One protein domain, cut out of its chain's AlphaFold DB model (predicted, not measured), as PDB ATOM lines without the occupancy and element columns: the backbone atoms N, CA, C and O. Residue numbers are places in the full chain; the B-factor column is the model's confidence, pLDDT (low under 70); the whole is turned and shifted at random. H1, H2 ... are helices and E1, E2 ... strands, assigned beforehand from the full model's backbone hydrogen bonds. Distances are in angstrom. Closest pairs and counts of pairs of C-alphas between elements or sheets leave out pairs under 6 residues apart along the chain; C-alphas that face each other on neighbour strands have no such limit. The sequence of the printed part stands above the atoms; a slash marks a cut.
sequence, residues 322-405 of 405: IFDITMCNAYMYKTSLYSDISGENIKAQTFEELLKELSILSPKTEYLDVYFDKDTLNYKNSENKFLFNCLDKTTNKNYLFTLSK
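This is residues 322 to 405 of the 405 residues of an uncharacterized protein of candidate division WWE3 bacterium RBG_16_37_10 (UniProt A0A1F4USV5). A sheet of three antiparallel strands, E1, E2 and E3, has the long helix H1 laid along one face, and the other face is bare of named helices. The short helix H3 grazes the sheet beside E1, H4 is near H1 away from the sheet, and H2 lies past the last residues of H1, at one end of the longest axis. The printed part has 84 residues, with four named helices and then three named strands along the chain, H1 H2 H3 H4 E1 E2 E3; the sheet order is E1 - E2 - E3. The class is mixed, helices and strands. The whole is compact, with a radius of gyration of the C-alphas of 12.2 A and spans of 37 by 28 by 18 A.

H1 is residues 323 to 336, from C-alpha 323 at (171.077, 219.087, 203.277), and is 20.0 A long. H2 is residues 338 to 342, 5.8 A; H3 is residues 351 to 359, 12.1 A; H4 is residues 366 to 369, 5.2 A. E1 is residues 377 to 382, 16.1 A. E2 is residues 385 to 392, 22.5 A. E3 is residues 397 to 404, 23.3 A, ending at C-alpha 404 at (156.741, 198.277, 201.384).

E1, E2 and E3 form a meander, each strand the antiparallel neighbour of the one before. The hairpin E1 and E2 has N 380 and O 387 within hydrogen-bond range at 3.0 A. The hairpin E2 and E3 has N 388 and O 401 within range at 2.9 A. H1 is on the sheet at a height over the sheet of 9.2 A, two layers, helix on one face of a sheet. It lies over E2 and E3 and runs along the strands, at 8 degrees to E2 on the local plane; its closest C-alphas to E2 are those of Ile 325 and Asp 392, 5.7 A apart. H3 only grazes the sheet with residues 351 to 354; the C-alphas of Phe 351 and Tyr 379 in E1 are its closest there, 5.8 A. With its residues 331 to 335 alone, H1 only just touches H3, with 3 pairs of C-alphas within 8 A, the closest those of Lys 334 and Leu 358 at 7.0 A. H3 and H4 are close but not clearly touching, the closest C-alphas being those of Ser 359 and Glu 366, 6.4 A. H1 and H2 meet only through their link. In H1, H2 and H3 every O i to N i+4 pair is within hydrogen-bond range; H4 is too short for such a pair.

The C-alphas farthest apart are those of Gly 343 and Thr 395, 37.7 A. The printed part has no cut and no long link, and ends at Lys 405, the chain's last residue. The mean pLDDT of the printed part is 90.0, and no printed residue is under 70.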
ATOM      1  N   ILE A 322     173.570 219.076 206.718       92.06
ATOM      2  CA  ILE A 322     172.478 218.101 206.718       92.06
ATOM      3  C   ILE A 322     171.647 218.058 205.428       92.06
ATOM      4  O   ILE A 322     170.718 217.256 205.316       92.06
ATOM      5  N   PHE A 323     171.935 218.923 204.452       94.19
ATOM      6  CA  PHE A 323     171.077 219.087 203.277       94.19
ATOM      7  C   PHE A 323     170.809 217.766 202.544       94.19
ATOM      8  O   PHE A 323     169.648 217.405 202.362       94.19
ATOM      9  N   ASP A 324     171.858 217.034 202.160       93.12
ATOM     10  CA  ASP A 324     171.701 215.832 201.336       93.12
ATOM     11  C   ASP A 324     170.959 214.720 202.085       93.12
ATOM     12  O   ASP A 324     170.008 214.142 201.560       93.12
ATOM     13  N   ILE A 325     171.318 214.455 203.345       92.00
ATOM     14  CA  ILE A 325     170.651 213.409 204.130       92.00
ATOM     15  C   ILE A 325     169.176 213.755 204.400       92.00
ATOM     16  O   ILE A 325     168.307 212.887 204.313       92.00
ATOM     17  N   THR A 326     168.866 215.034 204.622       92.38
ATOM     18  CA  THR A 326     167.484 215.504 204.806       92.38
ATOM     19  C   THR A 326     166.691 215.430 203.502       92.38
ATOM     20  O   THR A 326     165.525 215.036 203.507       92.38
ATOM     21  N   MET A 327     167.318 215.744 202.365       93.88
ATOM     22  CA  MET A 327     166.709 215.587 201.042       93.88
ATOM     23  C   MET A 327     166.433 214.107 200.732       93.88
ATOM     24  O   MET A 327     165.364 213.770 200.225       93.88
ATOM     25  N   CYS A 328     167.349 213.213 201.113       92.94
ATOM     26  CA  CYS A 328     167.171 211.766 201.009       92.94
ATOM     27  C   CYS A 328     165.941 211.281 201.793       92.94
ATOM     28  O   CYS A 328     165.092 210.572 201.245       92.94
ATOM     29  N   ASN A 329     165.802 211.732 203.045       89.94
ATOM     30  CA  ASN A 329     164.624 211.464 203.870       89.94
ATOM     31  C   ASN A 329     163.339 212.016 203.228       89.94
ATOM     32  O   ASN A 329     162.324 211.324 203.166       89.94
ATOM     33  N   ALA A 330     163.391 213.224 202.660       92.69
ATOM     34  CA  ALA A 330     162.251 213.814 201.966       92.69
ATOM     35  C   ALA A 330     161.808 212.991 200.742       92.69
ATOM     36  O   ALA A 330     160.608 212.839 200.523       92.69
ATOM     37  N   TYR A 331     162.735 212.418 199.961       93.50
ATOM     38  CA  TYR A 331     162.374 211.525 198.850       93.50
ATOM     39  C   TYR A 331     161.720 210.237 199.333       93.50
ATOM     40  O   TYR A 331     160.719 209.817 198.751       93.50
ATOM     41  N   MET A 332     162.246 209.628 200.398       91.19
ATOM     42  CA  MET A 332     161.630 208.460 201.026       91.19
ATOM     43  C   MET A 332     160.201 208.792 201.473       91.19
ATOM     44  O   MET A 332     159.250 208.118 201.083       91.19
ATOM     45  N   TYR A 333     160.019 209.898 202.186       89.62
ATOM     46  CA  TYR A 333     158.710 210.303 202.683       89.62
ATOM     47  C   TYR A 333     157.725 210.665 201.561       89.62
ATOM     48  O   TYR A 333     156.543 210.343 201.611       89.62
ATOM     49  N   LYS A 334     158.213 211.275 200.480       92.06
ATOM     50  CA  LYS A 334     157.398 211.556 199.293       92.06
ATOM     51  C   LYS A 334     157.023 210.282 198.527       92.06
ATOM     52  O   LYS A 334     155.929 210.203 197.979       92.06
ATOM     53  N   THR A 335     157.905 209.282 198.525       92.19
ATOM     54  CA  THR A 335     157.657 207.949 197.954       92.19
ATOM     55  C   THR A 335     156.560 207.223 198.732       92.19
ATOM     56  O   THR A 335     155.666 206.656 198.113       92.19
ATOM     57  N   SER A 336     156.571 207.285 200.070       87.94
ATOM     58  CA  SER A 336     155.555 206.623 200.902       87.94
ATOM     59  C   SER A 336     154.155 207.227 200.764       87.94
ATOM     60  O   SER A 336     153.172 206.539 201.008       87.94
ATOM     61  N   LEU A 337     154.054 208.489 200.334       88.31
ATOM     62  CA  LEU A 337     152.788 209.178 200.067       88.31
ATOM     63  C   LEU A 337     152.327 209.086 198.609       88.31
ATOM     64  O   LEU A 337     151.257 209.593 198.272       88.31
ATOM     65  N   TYR A 338     153.130 208.498 197.720       89.88
ATOM     66  CA  TYR A 338     152.879 208.586 196.285       89.88
ATOM     67  C   TYR A 338     151.546 207.947 195.890       89.88
ATOM     68  O   TYR A 338     150.760 208.583 195.185       89.88
ATOM     69  N   SER A 339     151.270 206.729 196.361       86.50
ATOM     70  CA  SER A 339     150.026 206.010 196.064       86.50
ATOM     71  C   SER A 339     148.806 206.724 196.626       86.50
ATOM     72  O   SER A 339     147.810 206.881 195.923       86.50
ATOM     73  N   ASP A 340     148.912 207.232 197.853       82.88
ATOM     74  CA  ASP A 340     147.819 207.918 198.547       82.88
ATOM     75  C   ASP A 340     147.417 209.222 197.841       82.88
ATOM     76  O   ASP A 340     146.264 209.647 197.914       82.88
ATOM     77  N   ILE A 341     148.364 209.876 197.160       81.88
ATOM     78  CA  ILE A 341     148.136 211.154 196.474       81.88
ATOM     79  C   ILE A 341     147.788 210.956 194.996       81.88
ATOM     80  O   ILE A 341     146.903 211.638 194.483       81.88
ATOM     81  N   SER A 342     148.505 210.076 194.296       83.94
ATOM     82  CA  SER A 342     148.352 209.890 192.847       83.94
ATOM     83  C   SER A 342     147.283 208.865 192.471       83.94
ATOM     84  O   SER A 342     146.772 208.910 191.356       83.94
ATOM     85  N   GLY A 343     146.956 207.931 193.370       83.62
ATOM     86  CA  GLY A 343     146.177 206.735 193.043       83.62
ATOM     87  C   GLY A 343     146.940 205.717 192.184       83.62
ATOM     88  O   GLY A 343     146.347 204.744 191.720       83.62
ATOM     89  N   GLU A 344     148.239 205.927 191.953       87.50
ATOM     90  CA  GLU A 344     149.102 205.067 191.147       87.50
ATOM     91  C   GLU A 344     150.242 204.467 191.979       87.50
ATOM     92  O   GLU A 344     150.684 205.031 192.976       87.50
ATOM     93  N   ASN A 345     150.774 203.330 191.530       87.06
ATOM     94  CA  ASN A 345     151.964 202.724 192.126       87.06
ATOM     95  C   ASN A 345     153.232 203.203 191.416       87.06
ATOM     96  O   ASN A 345     153.248 203.317 190.187       87.06
ATOM     97  N   ILE A 346     154.309 203.384 192.183       90.06
ATOM     98  CA  ILE A 346     155.627 203.759 191.656       90.06
ATOM     99  C   ILE A 346     156.192 202.631 190.790       90.06
ATOM    100  O   ILE A 346     156.264 201.470 191.215       90.06
ATOM    101  N   LYS A 347     156.641 202.979 189.581       90.44
ATOM    102  CA  LYS A 347     157.202 202.025 188.602       90.44
ATOM    103  C   LYS A 347     158.710 202.181 188.418       90.44
ATOM    104  O   LYS A 347     159.355 201.248 187.929       90.44
ATOM    105  N   ALA A 348     159.266 203.303 188.868       91.19
ATOM    106  CA  ALA A 348     160.676 203.655 188.782       91.19
ATOM    107  C   ALA A 348     161.640 202.562 189.273       91.19
ATOM    108  O   ALA A 348     161.660 202.209 190.456       91.19
ATOM    109  N   GLN A 349     162.492 202.058 188.382       92.56
ATOM    110  CA  GLN A 349     163.560 201.097 188.686       92.56
ATOM    111  C   GLN A 349     164.861 201.785 189.103       92.56
ATOM    112  O   GLN A 349     165.648 201.216 189.860       92.56
ATOM    113  N   THR A 350     165.077 203.014 188.636       93.31
ATOM    114  CA  THR A 350     166.246 203.841 188.964       93.31
ATOM    115  C   THR A 350     165.856 205.057 189.800       93.31
ATOM    116  O   THR A 350     164.685 205.436 189.861       93.31
ATOM    117  N   PHE A 351     166.841 205.693 190.441       92.50
ATOM    118  CA  PHE A 351     166.592 206.917 191.202       92.50
ATOM    119  C   PHE A 351     166.164 208.079 190.289       92.50
ATOM    120  O   PHE A 351     165.274 208.848 190.635       92.50
ATOM    121  N   GLU A 352     166.729 208.182 189.085       92.69
ATOM    122  CA  GLU A 352     166.342 209.180 188.083       92.69
ATOM    123  C   GLU A 352     164.884 209.046 187.640       92.69
ATOM    124  O   GLU A 352     164.204 210.053 187.432       92.69
ATOM    125  N   GLU A 353     164.407 207.816 187.453       94.25
ATOM    126  CA  GLU A 353     162.996 207.555 187.163       94.25
ATOM    127  C   GLU A 353     162.121 207.934 188.354       94.25
ATOM    128  O   GLU A 353     161.087 208.572 188.162       94.25
ATOM    129  N   LEU A 354     162.572 207.621 189.574       93.38
ATOM    130  CA  LEU A 354     161.839 207.953 190.789       93.38
ATOM    131  C   LEU A 354     161.669 209.466 190.905       93.38
ATOM    132  O   LEU A 354     160.555 209.929 191.095       93.38
ATOM    133  N   LEU A 355     162.732 210.252 190.713       92.50
ATOM    134  CA  LEU A 355     162.644 211.715 190.753       92.50
ATOM    135  C   LEU A 355     161.633 212.275 189.745       92.50
ATOM    136  O   LEU A 355     160.890 213.198 190.071       92.50
ATOM    137  N   LYS A 356     161.556 211.701 188.538       91.25
ATOM    138  CA  LYS A 356     160.558 212.110 187.538       91.25
ATOM    139  C   LYS A 356     159.138 211.818 188.014       91.25
ATOM    140  O   LYS A 356     158.292 212.703 187.916       91.25
ATOM    141  N   GLU A 357     158.886 210.629 188.555       92.19
ATOM    142  CA  GLU A 357     157.579 210.288 189.131       92.19
ATOM    143  C   GLU A 357     157.261 211.175 190.345       92.19
ATOM    144  O   GLU A 357     156.180 211.740 190.441       92.19
ATOM    145  N   LEU A 358     158.210 211.432 191.243       91.75
ATOM    146  CA  LEU A 358     157.963 212.306 192.391       91.75
ATOM    147  C   LEU A 358     157.751 213.776 191.979       91.75
ATOM    148  O   LEU A 358     157.044 214.504 192.676       91.75
ATOM    149  N   SER A 359     158.318 214.238 190.861       88.19
ATOM    150  CA  SER A 359     158.208 215.639 190.414       88.19
ATOM    151  C   SER A 359     156.775 216.084 190.087       88.19
ATOM    152  O   SER A 359     156.459 217.270 190.215       88.19
ATOM    153  N   ILE A 360     155.884 215.144 189.743       84.19
ATOM    154  CA  ILE A 360     154.475 215.453 189.458       84.19
ATOM    155  C   ILE A 360     153.656 215.730 190.726       84.19
ATOM    156  O   ILE A 360     152.575 216.313 190.640       84.19
ATOM    157  N   LEU A 361     154.176 215.362 191.902       85.19
ATOM    158  CA  LEU A 361     153.503 215.545 193.184       85.19
ATOM    159  C   LEU A 361     153.964 216.814 193.905       85.19
ATOM    160  O   LEU A 361     155.158 217.123 193.985       85.19
ATOM    161  N   SER A 362     153.003 217.504 194.517       84.94
ATOM    162  CA  SER A 362     153.273 218.543 195.510       84.94
ATOM    163  C   SER A 362     153.719 217.923 196.845       84.94
ATOM    164  O   SER A 362     153.171 216.894 197.235       84.94
ATOM    165  N   PRO A 363     154.658 218.554 197.576       87.06
ATOM    166  CA  PRO A 363     155.432 219.740 197.196       87.06
ATOM    167  C   PRO A 363     156.510 219.421 196.144       87.06
ATOM    168  O   PRO A 363     157.204 218.406 196.220       87.06
ATOM    169  N   LYS A 364     156.675 220.309 195.157       87.88
ATOM    170  CA  LYS A 364     157.699 220.175 194.104       87.88
ATOM    171  C   LYS A 364     159.112 220.297 194.680       87.88
ATOM    172  O   LYS A 364     159.377 221.203 195.472       87.88
ATOM    173  N   THR A 365     160.015 219.430 194.220       89.19
ATOM    174  CA  THR A 365     161.430 219.395 194.634       89.19
ATOM    175  C   THR A 365     162.402 219.749 193.510       89.19
ATOM    176  O   THR A 365     163.569 219.951 193.795       89.19
ATOM    177  N   GLU A 366     161.928 219.954 192.274       87.50
ATOM    178  CA  GLU A 366     162.739 220.180 191.058       87.50
ATOM    179  C   GLU A 366     163.886 221.197 191.244       87.50
ATOM    180  O   GLU A 366     164.987 221.007 190.734       87.50
ATOM    181  N   TYR A 367     163.644 222.278 191.996       88.12
ATOM    182  CA  TYR A 367     164.660 223.288 192.317       88.12
ATOM    183  C   TYR A 367     165.775 222.755 193.233       88.12
ATOM    184  O   TYR A 367     166.932 223.128 193.079       88.12
ATOM    185  N   LEU A 368     165.427 221.900 194.194       91.94
ATOM    186  CA  LEU A 368     166.348 221.289 195.152       91.94
ATOM    187  C   LEU A 368     167.130 220.130 194.528       91.94
ATOM    188  O   LEU A 368     168.308 219.971 194.840       91.94
ATOM    189  N   ASP A 369     166.504 219.376 193.622       91.56
ATOM    190  CA  ASP A 369     167.088 218.191 192.981       91.56
ATOM    191  C   ASP A 369     168.424 218.505 192.273       91.56
ATOM    192  O   ASP A 369     169.305 217.651 192.200       91.56
ATOM    193  N   VAL A 370     168.603 219.739 191.779       90.38
ATOM    194  CA  VAL A 370     169.835 220.204 191.106       90.38
ATOM    195  C   VAL A 370     171.017 220.349 192.073       90.38
ATOM    196  O   VAL A 370     172.168 220.247 191.653       90.38
ATOM    197  N   TYR A 371     170.746 220.592 193.355       91.31
ATOM    198  CA  TYR A 371     171.768 220.758 194.391       91.31
ATOM    199  C   TYR A 371     172.067 219.470 195.155       91.31
ATOM    200  O   TYR A 371     173.037 219.435 195.907       91.31
ATOM    201  N   PHE A 372     171.214 218.455 195.012       93.00
ATOM    202  CA  PHE A 372     171.343 217.196 195.725       93.00
ATOM    203  C   PHE A 372     172.496 216.366 195.164       93.00
ATOM    204  O   PHE A 372     172.539 216.049 193.971       93.00
ATOM    205  N   ASP A 373     173.415 215.975 196.041       92.00
ATOM    206  CA  ASP A 373     174.505 215.084 195.678       92.00
ATOM    207  C   ASP A 373     174.003 213.638 195.608       92.00
ATOM    208  O   ASP A 373     173.866 212.942 196.617       92.00
ATOM    209  N   LYS A 374     173.727 213.172 194.390       89.12
ATOM    210  CA  LYS A 374     173.152 211.845 194.143       89.12
ATOM    211  C   LYS A 374     174.019 210.686 194.635       89.12
ATOM    212  O   LYS A 374     173.468 209.627 194.920       89.12
ATOM    213  N   ASP A 375     175.330 210.874 194.794       90.06
ATOM    214  CA  ASP A 375     176.218 209.820 195.301       90.06
ATOM    215  C   ASP A 375     175.954 209.517 196.788       90.06
ATOM    216  O   ASP A 375     176.423 208.507 197.317       90.06
ATOM    217  N   THR A 376     175.193 210.374 197.478       91.31
ATOM    218  CA  THR A 376     174.754 210.154 198.864       91.31
ATOM    219  C   THR A 376     173.594 209.167 198.989       91.31
ATOM    220  O   THR A 376     173.322 208.715 200.098       91.31
ATOM    221  N   LEU A 377     172.914 208.800 197.897       94.06
ATOM    222  CA  LEU A 377     171.754 207.909 197.936       94.06
ATOM    223  C   LEU A 377     171.927 206.717 196.997       94.06
ATOM    224  O   LEU A 377     172.033 206.848 195.782       94.06
ATOM    225  N   ASN A 378     171.830 205.520 197.571       94.50
ATOM    226  CA  ASN A 378     171.652 204.289 196.813       94.50
ATOM    227  C   ASN A 378     170.193 203.823 196.912       94.50
ATOM    228  O   ASN A 378     169.766 203.309 197.950       94.50
ATOM    229  N   TYR A 379     169.444 204.014 195.826       94.69
ATOM    230  CA  TYR A 379     168.064 203.555 195.683       94.69
ATOM    231  C   TYR A 379     168.007 202.165 195.047       94.69
ATOM    232  O   TYR A 379     168.658 201.904 194.032       94.69
ATOM    233  N   LYS A 380     167.173 201.283 195.605       93.94
ATOM    234  CA  LYS A 380     166.835 200.001 194.975       93.94
ATOM    235  C   LYS A 380     165.334 199.773 194.980       93.94
ATOM    236  O   LYS A 380     164.696 199.823 196.029       93.94
ATOM    237  N   ASN A 381     164.811 199.415 193.816       91.25
ATOM    238  CA  ASN A 381     163.471 198.876 193.656       91.25
ATOM    239  C   ASN A 381     163.547 197.341 193.572       91.25
ATOM    240  O   ASN A 381     164.304 196.795 192.773       91.25
ATOM    241  N   SER A 382     162.785 196.638 194.405       86.94
ATOM    242  CA  SER A 382     162.626 195.178 194.351       86.94
ATOM    243  C   SER A 382     161.145 194.813 194.342       86.94
ATOM    244  O   SER A 382     160.314 195.680 194.602       86.94
ATOM    245  N   GLU A 383     160.789 193.556 194.052       80.56
ATOM    246  CA  GLU A 383     159.388 193.139 193.842       80.56
ATOM    247  C   GLU A 383     158.417 193.694 194.889       80.56
ATOM    248  O   GLU A 383     157.401 194.252 194.490       80.56
ATOM    249  N   ASN A 384     158.789 193.685 196.175       83.50
ATOM    250  CA  ASN A 384     157.885 194.034 197.279       83.50
ATOM    251  C   ASN A 384     158.312 195.261 198.102       83.50
ATOM    252  O   ASN A 384     157.657 195.587 199.089       83.50
ATOM    253  N   LYS A 385     159.436 195.909 197.769       89.19
ATOM    254  CA  LYS A 385     159.952 197.028 198.573       89.19
ATOM    255  C   LYS A 385     160.846 197.991 197.804       89.19
ATOM    256  O   LYS A 385     161.582 197.580 196.898       89.19
ATOM    257  N   PHE A 386     160.847 199.235 198.263       91.31
ATOM    258  CA  PHE A 386     161.832 200.264 197.953       91.31
ATOM    259  C   PHE A 386     162.860 200.363 199.080       91.31
ATOM    260  O   PHE A 386     162.516 200.268 200.259       91.31
ATOM    261  N   LEU A 387     164.126 200.553 198.722       92.81
ATOM    262  CA  LEU A 387     165.226 200.753 199.661       92.81
ATOM    263  C   LEU A 387     165.906 202.085 199.364       92.81
ATOM    264  O   LEU A 387     166.288 202.329 198.220       92.81
ATOM    265  N   PHE A 388     166.102 202.887 200.404       93.56
ATOM    266  CA  PHE A 388     166.863 204.130 200.374       93.56
ATOM    267  C   PHE A 388     168.015 203.991 201.365       93.56
ATOM    268  O   PHE A 388     167.791 203.970 202.573       93.56
ATOM    269  N   ASN A 389     169.239 203.847 200.863       93.94
ATOM    270  CA  ASN A 389     170.434 203.892 201.701       93.94
ATOM    271  C   ASN A 389     171.091 205.265 201.558       93.94
ATOM    272  O   ASN A 389     171.702 205.543 200.524       93.94
ATOM    273  N   CYS A 390     170.930 206.097 202.583       93.62
ATOM    274  CA  CYS A 390     171.361 207.486 202.612       93.62
ATOM    275  C   CYS A 390     172.672 207.626 203.405       93.62
ATOM    276  O   CYS A 390     172.731 207.258 204.579       93.62
ATOM    277  N   LEU A 391     173.716 208.174 202.786       93.88
ATOM    278  CA  LEU A 391     175.021 208.433 203.391       93.88
ATOM    279  C   LEU A 391     175.095 209.874 203.903       93.88
ATOM    280  O   LEU A 391     175.063 210.825 203.124       93.88
ATOM    281  N   ASP A 392     175.296 210.032 205.207       93.50
ATOM    282  CA  ASP A 392     175.720 211.303 205.785       93.50
ATOM    283  C   ASP A 392     177.231 211.456 205.586       93.50
ATOM    284  O   ASP A 392     178.030 210.814 206.269       93.50
ATOM    285  N   LYS A 393     177.635 212.315 204.643       89.38
ATOM    286  CA  LYS A 393     179.047 212.563 204.311       89.38
ATOM    287  C   LYS A 393     179.840 213.203 205.449       89.38
ATOM    288  O   LYS A 393     181.065 213.113 205.454       89.38
ATOM    289  N   THR A 394     179.177 213.840 206.412       89.56
ATOM    290  CA  THR A 394     179.848 214.458 207.561       89.56
ATOM    291  C   THR A 394     180.246 213.412 208.592       89.56
ATOM    292  O   THR A 394     181.353 213.459 209.123       89.56
ATOM    293  N   THR A 395     179.360 212.453 208.869       90.94
ATOM    294  CA  THR A 395     179.595 211.413 209.886       90.94
ATOM    295  C   THR A 395     180.051 210.076 209.299       90.94
ATOM    296  O   THR A 395     180.445 209.182 210.044       90.94
ATOM    297  N   ASN A 396     180.008 209.923 207.970       90.69
ATOM    298  CA  ASN A 396     180.153 208.662 207.235       90.69
ATOM    299  C   ASN A 396     179.163 207.567 207.671       90.69
ATOM    300  O   ASN A 396     179.397 206.376 207.441       90.69
ATOM    301  N   LYS A 397     178.049 207.952 208.304       91.94
ATOM    302  CA  LYS A 397     176.999 207.024 208.719       91.94
ATOM    303  C   LYS A 397     176.027 206.778 207.570       91.94
ATOM    304  O   LYS A 397     175.666 207.697 206.842       91.94
ATOM    305  N   ASN A 398     175.596 205.528 207.430       91.62
ATOM    306  CA  ASN A 398     174.524 205.152 206.516       91.62
ATOM    307  C   ASN A 398     173.220 204.987 207.297       91.62
ATOM    308  O   ASN A 398     173.224 204.350 208.352       91.62
ATOM    309  N   TYR A 399     172.136 205.520 206.745       90.56
ATOM    310  CA  TYR A 399     170.770 205.373 207.230       90.56
ATOM    311  C   TYR A 399     169.982 204.576 206.197       90.56
ATOM    312  O   TYR A 399     169.955 204.941 205.016       90.56
ATOM    313  N   LEU A 400     169.370 203.473 206.625       90.62
ATOM    314  CA  LEU A 400     168.632 202.585 205.735       90.62
ATOM    315  C   LEU A 400     167.131 202.698 205.984       90.62
ATOM    316  O   LEU A 400     166.627 202.199 206.985       90.62
ATOM    317  N   PHE A 401     166.414 203.233 205.003       87.62
ATOM    318  CA  PHE A 401     164.956 203.272 205.011       87.62
ATOM    319  C   PHE A 401     164.395 202.245 204.032       87.62
ATOM    320  O   PHE A 401     164.898 202.075 202.916       87.62
ATOM    321  N   THR A 402     163.345 201.541 204.447       87.50
ATOM    322  CA  THR A 402     162.672 200.542 203.609       87.50
ATOM    323  C   THR A 402     161.184 200.843 203.541       87.50
ATOM    324  O   THR A 402     160.535 200.904 204.577       87.50
ATOM    325  N   LEU A 403     160.624 200.945 202.342       85.94
ATOM    326  CA  LEU A 403     159.183 201.108 202.143       85.94
ATOM    327  C   LEU A 403     158.611 199.860 201.485       85.94
ATOM    328  O   LEU A 403     159.156 199.389 200.488       85.94
ATOM    329  N   SER A 404     157.527 199.326 202.039       80.31
ATOM    330  CA  SER A 404     156.741 198.277 201.384       80.31
ATOM    331  C   SER A 404     155.966 198.871 200.204       80.31
ATOM    332  O   SER A 404     155.604 200.046 200.248       80.31
ATOM    333  N   LYS A 405     155.768 198.077 199.151       75.75
ATOM    334  CA  LYS A 405     154.956 198.458 197.987       75.75
ATOM    335  C   LYS A 405     153.472 198.219 198.182       75.75
ATOM    336  O   LYS A 405     153.139 197.255 198.908       75.75
TER     337      LYS A 405